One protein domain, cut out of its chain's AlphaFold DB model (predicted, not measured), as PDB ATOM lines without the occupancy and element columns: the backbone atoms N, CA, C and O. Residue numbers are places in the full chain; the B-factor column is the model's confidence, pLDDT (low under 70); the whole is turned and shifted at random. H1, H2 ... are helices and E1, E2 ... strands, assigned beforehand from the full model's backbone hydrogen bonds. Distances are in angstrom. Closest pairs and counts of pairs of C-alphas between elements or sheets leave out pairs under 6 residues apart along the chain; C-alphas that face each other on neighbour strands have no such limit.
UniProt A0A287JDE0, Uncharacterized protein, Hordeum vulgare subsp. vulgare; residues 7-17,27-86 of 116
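What this domain is: This is residues 7 to 17 and 27 to 86 of the 116 residues of an uncharacterized protein of Hordeum vulgare subsp. vulgare (UniProt A0A287JDE0). A narrow, strongly twisted ribbon of three strands makes one arm of an open U, and one long helix, H1, makes the other. E3 runs in the middle of the ribbon between E1 and E2, and the chain turns from the end of E3 into H1, which reaches out over open space with residues 68 to 86 standing free. The printed part has 71 residues, with three named strands and then one named helix in the order E1, E2, E3, H1; the sheet, in the order E1, E3, E2, is antiparallel, and the class is mixed, helices and strands. The whole is only just loose, close to extended, with a radius of gyration of the C-alphas of 16.3 A, and flat, spanning 40 by 36 by 13 A.

How they stand to each other: The inner strand E3, residues 46 to 55, is antiparallel to the edge strand E1, residues 7 to 15, at 155 degrees between their directions; N 12 and O 49 are within hydrogen-bond range at 2.8 A. The other edge strand, E2, residues 32 to 41, is antiparallel to E3 at 159 degrees and forms a hairpin with it; N 40 and O 48 are within hydrogen-bond range at 2.7 A. E2 bends by 63 degrees at residue 35. The helix H1, residues 61 to 84, is not on the sheet, with 0 pairs of C-alphas within 10 A, and is apart from E1 and E2. In H1 every O i to N i+4 pair is within hydrogen-bond range.

Where its parts are: E1 measures 25.1 A from C-alpha 7 at (-46.154, 8.798, 5.133) to C-alpha 15. E2 measures 25.4 A and E3 28.3 A. H1 measures 34.2 A and ends with C-alpha 84 at (-16.827, 6.967, 33.465).

The domain as a whole: The C-alphas farthest apart, of Leu 44 and Glu 61, are 43.2 A apart. Residues 18 to 26 are not printed, and C-alphas 17 and 27 are 18.7 A apart across this cut. The links E2 to E3 and E3 to H1 are tight. The mean pLDDT of the printed part is 91.6; residue 85 is under 70.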
ATOM      1  N   ARG A   7     -47.514   9.330   5.282       97.81
ATOM      2  CA  ARG A   7     -46.154   8.798   5.133       97.81
ATOM      3  C   ARG A   7     -45.099   9.758   5.667       97.81
ATOM      4  O   ARG A   7     -45.145  10.952   5.388       97.81
ATOM      5  N   LEU A   8     -44.142   9.205   6.399       97.69
ATOM      6  CA  LEU A   8     -42.898   9.858   6.779       97.69
ATOM      7  C   LEU A   8     -41.792   9.294   5.886       97.69
ATOM      8  O   LEU A   8     -41.554   8.085   5.885       97.69
ATOM      9  N   VAL A   9     -41.152  10.162   5.104       97.88
ATOM     10  CA  VAL A   9     -40.101   9.778   4.156       97.88
ATOM     11  C   VAL A   9     -38.857  10.607   4.431       97.88
ATOM     12  O   VAL A   9     -38.933  11.834   4.439       97.88
ATOM     13  N   PHE A  10     -37.723   9.952   4.675       97.62
ATOM     14  CA  PHE A  10     -36.467  10.630   4.997       97.62
ATOM     15  C   PHE A  10     -35.248   9.778   4.635       97.62
ATOM     16  O   PHE A  10     -35.338   8.558   4.508       97.62
ATOM     17  N   PHE A  11     -34.096  10.430   4.467       96.69
ATOM     18  CA  PHE A  11     -32.816   9.745   4.303       96.69
ATOM     19  C   PHE A  11     -32.195   9.426   5.664       96.69
ATOM     20  O   PHE A  11     -32.062  10.309   6.507       96.69
ATOM     21  N   TYR A  12     -31.765   8.180   5.839       94.12
ATOM     22  CA  TYR A  12     -31.047   7.688   7.008       94.12
ATOM     23  C   TYR A  12     -29.587   7.378   6.631       94.12
ATOM     24  O   TYR A  12     -29.367   6.592   5.704       94.12
ATOM     25  N   PRO A  13     -28.584   8.010   7.266       92.06
ATOM     26  CA  PRO A  13     -27.181   7.769   6.943       92.06
ATOM     27  C   PRO A  13     -26.755   6.364   7.383       92.06
ATOM     28  O   PRO A  13     -27.128   5.914   8.461       92.06
ATOM     29  N   MET A  14     -25.954   5.688   6.560       86.31
ATOM     30  CA  MET A  14     -25.418   4.358   6.848       86.31
ATOM     31  C   MET A  14     -23.916   4.312   6.557       86.31
ATOM     32  O   MET A  14     -23.432   4.828   5.544       86.31
ATOM     33  N   LEU A  15     -23.181   3.663   7.457       86.06
ATOM     34  CA  LEU A  15     -21.822   3.200   7.202       86.06
ATOM     35  C   LEU A  15     -21.907   1.866   6.458       86.06
ATOM     36  O   LEU A  15     -22.676   0.985   6.838       86.06
ATOM     37  N   ARG A  16     -21.131   1.731   5.384       78.19
ATOM     38  CA  ARG A  16     -20.962   0.461   4.681       78.19
ATOM     39  C   ARG A  16     -19.794  -0.271   5.331       78.19
ATOM     40  O   ARG A  16     -18.654   0.167   5.198       78.19
ATOM     41  N   GLU A  17     -20.090  -1.342   6.055       71.12
ATOM     42  CA  GLU A  17     -19.081  -2.294   6.526       71.12
ATOM     43  C   GLU A  17     -18.904  -3.394   5.470       71.12
ATOM     44  O   GLU A  17     -19.881  -3.823   4.850       71.12
ATOM     45  N   PRO A  27     -34.542   2.948  12.517       91.25
ATOM     46  CA  PRO A  27     -35.342   3.481  13.612       91.25
ATOM     47  C   PRO A  27     -36.742   2.860  13.644       91.25
ATOM     48  O   PRO A  27     -37.386   2.706  12.607       91.25
ATOM     49  N   GLU A  28     -37.236   2.564  14.842       91.69
ATOM     50  CA  GLU A  28     -38.572   2.010  15.069       91.69
ATOM     51  C   GLU A  28     -39.382   2.917  15.995       91.69
ATOM     52  O   GLU A  28     -38.843   3.589  16.881       91.69
ATOM     53  N   HIS A  29     -40.700   2.933  15.796       94.25
ATOM     54  CA  HIS A  29     -41.613   3.721  16.614       94.25
ATOM     55  C   HIS A  29     -43.003   3.063  16.661       94.25
ATOM     56  O   HIS A  29     -43.509   2.707  15.601       94.25
ATOM     57  N   PRO A  30     -43.685   2.978  17.822       95.50
ATOM     58  CA  PRO A  30     -44.982   2.293  17.945       95.50
ATOM     59  C   PRO A  30     -46.057   2.784  16.962       95.50
ATOM     60  O   PRO A  30     -46.818   2.005  16.399       95.50
ATOM     61  N   CYS A  31     -46.098   4.094  16.704       96.88
ATOM     62  CA  CYS A  31     -47.055   4.689  15.766       96.88
ATOM     63  C   CYS A  31     -46.672   4.564  14.279       96.88
ATOM     64  O   CYS A  31     -47.447   5.022  13.439       96.88
ATOM     65  N   PHE A  32     -45.503   4.015  13.929       97.44
ATOM     66  CA  PHE A  32     -45.016   3.947  12.549       97.44
ATOM     67  C   PHE A  32     -44.579   2.539  12.158       97.44
ATOM     68  O   PHE A  32     -43.962   1.814  12.928       97.44
ATOM     69  N   LYS A  33     -44.844   2.177  10.905       97.12
ATOM     70  CA  LYS A  33     -44.365   0.927  10.313       97.12
ATOM     71  C   LYS A  33     -43.516   1.221   9.085       97.12
ATOM     72  O   LYS A  33     -43.925   2.016   8.237       97.12
ATOM     73  N   LEU A  34     -42.363   0.564   8.971       96.62
ATOM     74  CA  LEU A  34     -41.539   0.613   7.764       96.62
ATOM     75  C   LEU A  34     -42.279  -0.056   6.598       96.62
ATOM     76  O   LEU A  34     -42.749  -1.186   6.711       96.62
ATOM     77  N   VAL A  35     -42.395   0.662   5.483       96.75
ATOM     78  CA  VAL A  35     -43.044   0.197   4.247       96.75
ATOM     79  C   VAL A  35     -42.002  -0.187   3.208       96.75
ATOM     80  O   VAL A  35     -42.165  -1.175   2.500       96.75
ATOM     81  N   SER A  36     -40.950   0.618   3.085       95.81
ATOM     82  CA  SER A  36     -39.901   0.418   2.093       95.81
ATOM     83  C   SER A  36     -38.611   1.095   2.538       95.81
ATOM     84  O   SER A  36     -38.640   2.126   3.219       95.81
ATOM     85  N   SER A  37     -37.492   0.515   2.125       94.44
ATOM     86  CA  SER A  37     -36.150   1.060   2.249       94.44
ATOM     87  C   SER A  37     -35.440   0.934   0.899       94.44
ATOM     88  O   SER A  37     -35.580  -0.070   0.202       94.44
ATOM     89  N   CYS A  38     -34.696   1.965   0.506       94.00
ATOM     90  CA  CYS A  38     -33.888   1.948  -0.713       94.00
ATOM     91  C   CYS A  38     -32.534   2.603  -0.439       94.00
ATOM     92  O   CYS A  38     -32.482   3.758  -0.019       94.00
ATOM     93  N   GLU A  39     -31.442   1.873  -0.643       92.56
ATOM     94  CA  GLU A  39     -30.092   2.382  -0.411       92.56
ATOM     95  C   GLU A  39     -29.570   3.160  -1.627       92.56
ATOM     96  O   GLU A  39     -29.615   2.698  -2.764       92.56
ATOM     97  N   GLN A  40     -29.005   4.335  -1.365       93.81
ATOM     98  CA  GLN A  40     -28.209   5.109  -2.298       93.81
ATOM     99  C   GLN A  40     -26.757   5.148  -1.814       93.81
ATOM    100  O   GLN A  40     -26.438   5.769  -0.795       93.81
ATOM    101  N   ILE A  41     -25.865   4.528  -2.582       92.19
ATOM    102  CA  ILE A  41     -24.421   4.557  -2.334       92.19
ATOM    103  C   ILE A  41     -23.879   5.945  -2.690       92.19
ATOM    104  O   ILE A  41     -24.102   6.440  -3.794       92.19
ATOM    105  N   LEU A  42     -23.169   6.573  -1.750       90.94
ATOM    106  CA  LEU A  42     -22.538   7.884  -1.949       90.94
ATOM    107  C   LEU A  42     -21.021   7.758  -2.134       90.94
ATOM    108  O   LEU A  42     -20.410   8.542  -2.856       90.94
ATOM    109  N   SER A  43     -20.410   6.772  -1.475       88.31
ATOM    110  CA  SER A  43     -18.988   6.440  -1.565       88.31
ATOM    111  C   SER A  43     -18.759   4.974  -1.179       88.31
ATOM    112  O   SER A  43     -19.699   4.267  -0.826       88.31
ATOM    113  N   LEU A  44     -17.501   4.519  -1.190       83.88
ATOM    114  CA  LEU A  44     -17.144   3.174  -0.721       83.88
ATOM    115  C   LEU A  44     -17.481   2.947   0.764       83.88
ATOM    116  O   LEU A  44     -17.817   1.833   1.135       83.88
ATOM    117  N   ARG A  45     -17.410   3.996   1.595       83.44
ATOM    118  CA  ARG A  45     -17.614   3.914   3.053       83.44
ATOM    119  C   ARG A  45     -19.013   4.333   3.501       83.44
ATOM    120  O   ARG A  45     -19.468   3.916   4.559       83.44
ATOM    121  N   TYR A  46     -19.686   5.174   2.721       87.31
ATOM    122  CA  TYR A  46     -20.936   5.812   3.132       87.31
ATOM    123  C   TYR A  46     -22.042   5.610   2.108       87.31
ATOM    124  O   TYR A  46     -21.852   5.794   0.900       87.31
ATOM    125  N   SER A  47     -23.230   5.341   2.621       91.19
ATOM    126  CA  SER A  47     -24.480   5.366   1.879       91.19
ATOM    127  C   SER A  47     -25.559   6.078   2.687       91.19
ATOM    128  O   SER A  47     -25.365   6.495   3.830       91.19
ATOM    129  N   ARG A  48     -26.715   6.270   2.058       93.31
ATOM    130  CA  ARG A  48     -27.933   6.707   2.734       93.31
ATOM    131  C   ARG A  48     -29.087   5.833   2.292       93.31
ATOM    132  O   ARG A  48     -29.176   5.488   1.120       93.31
ATOM    133  N   VAL A  49     -29.989   5.513   3.200       94.31
ATOM    134  CA  VAL A  49     -31.188   4.733   2.902       94.31
ATOM    135  C   VAL A  49     -32.389   5.666   2.925       94.31
ATOM    136  O   VAL A  49     -32.625   6.344   3.920       94.31
ATOM    137  N   LEU A  50     -33.146   5.730   1.834       97.31
ATOM    138  CA  LEU A  50     -34.447   6.387   1.821       97.31
ATOM    139  C   LEU A  50     -35.450   5.473   2.527       97.31
ATOM    140  O   LEU A  50     -35.833   4.436   1.984       97.31
ATOM    141  N   LEU A  51     -35.854   5.849   3.736       97.00
ATOM    142  CA  LEU A  51     -36.855   5.133   4.514       97.00
ATOM    143  C   LEU A  51     -38.229   5.726   4.242       97.00
ATOM    144  O   LEU A  51     -38.417   6.939   4.300       97.00
ATOM    145  N   THR A  52     -39.197   4.857   3.964       98.00
ATOM    146  CA  THR A  52     -40.614   5.211   3.885       98.00
ATOM    147  C   THR A  52     -41.357   4.491   4.991       98.00
ATOM    148  O   THR A  52     -41.455   3.264   4.983       98.00
ATOM    149  N   MET A  53     -41.918   5.254   5.918       98.12
ATOM    150  CA  MET A  53     -42.746   4.751   7.007       98.12
ATOM    151  C   MET A  53     -44.175   5.261   6.863       98.12
ATOM    152  O   MET A  53     -44.400   6.370   6.384       98.12
ATOM    153  N   VAL A  54     -45.148   4.465   7.296       98.25
ATOM    154  CA  VAL A  54     -46.558   4.865   7.365       98.25
ATOM    155  C   VAL A  54     -46.983   4.990   8.817       98.25
ATOM    156  O   VAL A  54     -46.651   4.131   9.636       98.25
ATOM    157  N   LYS A  55     -47.714   6.057   9.145       98.12
ATOM    158  CA  LYS A  55     -48.317   6.207  10.468       98.12
ATOM    159  C   LYS A  55     -49.499   5.249  10.593       98.12
ATOM    160  O   LYS A  55     -50.476   5.388   9.861       98.12
ATOM    161  N   VAL A  56     -49.411   4.291  11.508       98.00
ATOM    162  CA  VAL A  56     -50.418   3.232  11.703       98.00
ATOM    163  C   VAL A  56     -51.370   3.510  12.862       98.00
ATOM    164  O   VAL A  56     -52.452   2.937  12.901       98.00
ATOM    165  N   GLY A  57     -51.005   4.409  13.778       96.19
ATOM    166  CA  GLY A  57     -51.811   4.720  14.957       96.19
ATOM    167  C   GLY A  57     -51.640   6.158  15.448       96.19
ATOM    168  O   GLY A  57     -50.723   6.865  15.006       96.19
ATOM    169  N   PRO A  58     -52.537   6.622  16.331       95.62
ATOM    170  CA  PRO A  58     -52.397   7.909  16.996       95.62
ATOM    171  C   PRO A  58     -51.206   7.901  17.959       95.62
ATOM    172  O   PRO A  58     -50.687   6.849  18.326       95.62
ATOM    173  N   TYR A  59     -50.775   9.096  18.352       94.62
ATOM    174  CA  TYR A  59     -49.837   9.267  19.455       94.62
ATOM    175  C   TYR A  59     -50.660   9.332  20.741       94.62
ATOM    176  O   TYR A  59     -51.511  10.212  20.859       94.62
ATOM    177  N   THR A  60     -50.484   8.353  21.622       95.94
ATOM    178  CA  THR A  60     -51.220   8.231  22.886       95.94
ATOM    179  C   THR A  60     -50.338   8.665  24.053       95.94
ATOM    180  O   THR A  60     -49.115   8.676  23.925       95.94
ATOM    181  N   GLU A  61     -50.949   8.957  25.201       96.56
ATOM    182  CA  GLU A  61     -50.229   9.269  26.448       96.56
ATOM    183  C   GLU A  61     -49.248   8.153  26.845       96.56
ATOM    184  O   GLU A  61     -48.168   8.409  27.363       96.56
ATOM    185  N   GLU A  62     -49.578   6.894  26.547       96.12
ATOM    186  CA  GLU A  62     -48.670   5.767  26.771       96.12
ATOM    187  C   GLU A  62     -47.412   5.854  25.896       96.12
ATOM    188  O   GLU A  62     -46.306   5.652  26.392       96.12
ATOM    189  N   VAL A  63     -47.561   6.185  24.608       95.06
ATOM    190  CA  VAL A  63     -46.418   6.360  23.697       95.06
ATOM    191  C   VAL A  63     -45.567   7.554  24.124       95.06
ATOM    192  O   VAL A  63     -44.342   7.488  24.024       95.06
ATOM    193  N   GLU A  64     -46.203   8.616  24.615       95.19
ATOM    194  CA  GLU A  64     -45.516   9.770  25.188       95.19
ATOM    195  C   GLU A  64     -44.672   9.379  26.392       95.19
ATOM    196  O   GLU A  64     -43.459   9.582  26.368       95.19
ATOM    197  N   ARG A  65     -45.277   8.695  27.368       96.31
ATOM    198  CA  ARG A  65     -44.579   8.199  28.555       96.31
ATOM    199  C   ARG A  65     -43.406   7.284  28.190       96.31
ATOM    200  O   ARG A  65     -42.306   7.469  28.694       96.31
ATOM    201  N   MET A  66     -43.596   6.347  27.255       94.50
ATOM    202  CA  MET A  66     -42.505   5.492  26.756       94.50
ATOM    203  C   MET A  66     -41.373   6.301  26.105       94.50
ATOM    204  O   MET A  66     -40.204   5.912  26.159       94.50
ATOM    205  N   GLY A  67     -41.714   7.396  25.423       92.69
ATOM    206  CA  GLY A  67     -40.748   8.315  24.829       92.69
ATOM    207  C   GLY A  67     -39.946   9.068  25.887       92.69
ATOM    208  O   GLY A  67     -38.724   9.155  25.770       92.69
ATOM    209  N   GLU A  68     -40.618   9.564  26.925       95.25
ATOM    210  CA  GLU A  68     -40.003  10.250  28.064       95.25
ATOM    211  C   GLU A  68     -39.069   9.328  28.849       95.25
ATOM    212  O   GLU A  68     -37.919   9.696  29.086       95.25
ATOM    213  N   GLU A  69     -39.513   8.109  29.163       95.25
ATOM    214  CA  GLU A  69     -38.706   7.089  29.843       95.25
ATOM    215  C   GLU A  69     -37.430   6.777  29.047       95.25
ATOM    216  O   GLU A  69     -36.325   6.852  29.588       95.25
ATOM    217  N   ARG A  70     -37.546   6.522  27.733       91.44
ATOM    218  CA  ARG A  70     -36.369   6.291  26.874       91.44
ATOM    219  C   ARG A  70     -35.464   7.515  26.769       91.44
ATOM    220  O   ARG A  70     -34.247   7.369  26.663       91.44
ATOM    221  N   HIS A  71     -36.029   8.721  26.766       92.75
ATOM    222  CA  HIS A  71     -35.236   9.946  26.749       92.75
ATOM    223  C   HIS A  71     -34.458  10.122  28.054       92.75
ATOM    224  O   HIS A  71     -33.272  10.452  28.017       92.75
ATOM    225  N   GLN A  72     -35.099   9.876  29.194       94.25
ATOM    226  CA  GLN A  72     -34.460   9.925  30.500       94.25
ATOM    227  C   GLN A  72     -33.346   8.879  30.604       94.25
ATOM    228  O   GLN A  72     -32.219   9.236  30.938       94.25
ATOM    229  N   GLU A  73     -33.624   7.633  30.212       94.50
ATOM    230  CA  GLU A  73     -32.629   6.560  30.167       94.50
ATOM    231  C   GLU A  73     -31.421   6.958  29.306       94.50
ATOM    232  O   GLU A  73     -30.273   6.833  29.732       94.50
ATOM    233  N   PHE A  74     -31.662   7.503  28.109       91.19
ATOM    234  CA  PHE A  74     -30.590   7.976  27.237       91.19
ATOM    235  C   PHE A  74     -29.745   9.066  27.904       91.19
ATOM    236  O   PHE A  74     -28.519   9.025  27.815       91.19
ATOM    237  N   ARG A  75     -30.374  10.036  28.581       90.50
ATOM    238  CA  ARG A  75     -29.664  11.116  29.284       90.50
ATOM    239  C   ARG A  75     -28.812  10.587  30.429       90.50
ATOM    240  O   ARG A  75     -27.666  11.005  30.564       90.50
ATOM    241  N   GLU A  76     -29.352   9.679  31.231       92.94
ATOM    242  CA  GLU A  76     -28.637   9.072  32.355       92.94
ATOM    243  C   GLU A  76     -27.467   8.216  31.865       92.94
ATOM    244  O   GLU A  76     -26.350   8.345  32.368       92.94
ATOM    245  N   ASN A  77     -27.684   7.399  30.832       88.31
ATOM    246  CA  ASN A  77     -26.628   6.605  30.204       88.31
ATOM    247  C   ASN A  77     -25.546   7.496  29.586       88.31
ATOM    248  O   ASN A  77     -24.359   7.205  29.721       88.31
ATOM    249  N   HIS A  78     -25.934   8.598  28.941       86.25
ATOM    250  CA  HIS A  78     -24.989   9.569  28.401       86.25
ATOM    251  C   HIS A  78     -24.166  10.239  29.508       86.25
ATOM    252  O   HIS A  78     -22.953  10.352  29.362       86.25
ATOM    253  N   GLN A  79     -24.791  10.632  30.621       86.62
ATOM    254  CA  GLN A  79     -24.090  11.220  31.766       86.62
ATOM    255  C   GLN A  79     -23.065  10.242  32.353       86.62
ATOM    256  O   GLN A  79     -21.900  10.603  32.499       86.62
ATOM    257  N   LYS A  80     -23.462   8.987  32.595       86.38
ATOM    258  CA  LYS A  80     -22.541   7.932  33.051       86.38
ATOM    259  C   LYS A  80     -21.381   7.748  32.079       86.38
ATOM    260  O   LYS A  80     -20.232   7.668  32.490       86.38
ATOM    261  N   TRP A  81     -21.660   7.740  30.776       79.00
ATOM    262  CA  TRP A  81     -20.618   7.602  29.763       79.00
ATOM    263  C   TRP A  81     -19.665   8.802  29.702       79.00
ATOM    264  O   TRP A  81     -18.495   8.623  29.380       79.00
ATOM    265  N   MET A  82     -20.131  10.007  30.036       79.69
ATOM    266  CA  MET A  82     -19.284  11.198  30.156       79.69
ATOM    267  C   MET A  82     -18.413  11.188  31.418       79.69
ATOM    268  O   MET A  82     -17.303  11.713  31.389       79.69
ATOM    269  N   GLU A  83     -18.909  10.619  32.519       84.12
ATOM    270  CA  GLU A  83     -18.200  10.554  33.804       84.12
ATOM    271  C   GLU A  83     -17.201   9.390  33.869       84.12
ATOM    272  O   GLU A  83     -16.084   9.554  34.357       84.12
ATOM    273  N   GLU A  84     -17.590   8.219  33.362       79.62
ATOM    274  CA  GLU A  84     -16.827   6.967  33.465       79.62
ATOM    275  C   GLU A  84     -16.098   6.603  32.161       79.62
ATOM    276  O   GLU A  84     -15.131   5.837  32.168       79.62
ATOM    277  N   GLY A  85     -16.557   7.123  31.021       65.69
ATOM    278  CA  GLY A  85     -16.032   6.799  29.699       65.69
ATOM    279  C   GLY A  85     -15.059   7.846  29.163       65.69
ATOM    280  O   GLY A  85     -15.252   9.053  29.282       65.69
ATOM    281  N   ASN A  86     -14.021   7.393  28.460       71.00
ATOM    282  CA  ASN A  86     -13.205   8.276  27.630       71.00
ATOM    283  C   ASN A  86     -13.877   8.430  26.255       71.00
ATOM    284  O   ASN A  86     -13.487   7.791  25.277       71.00
TER     285      ASN A  86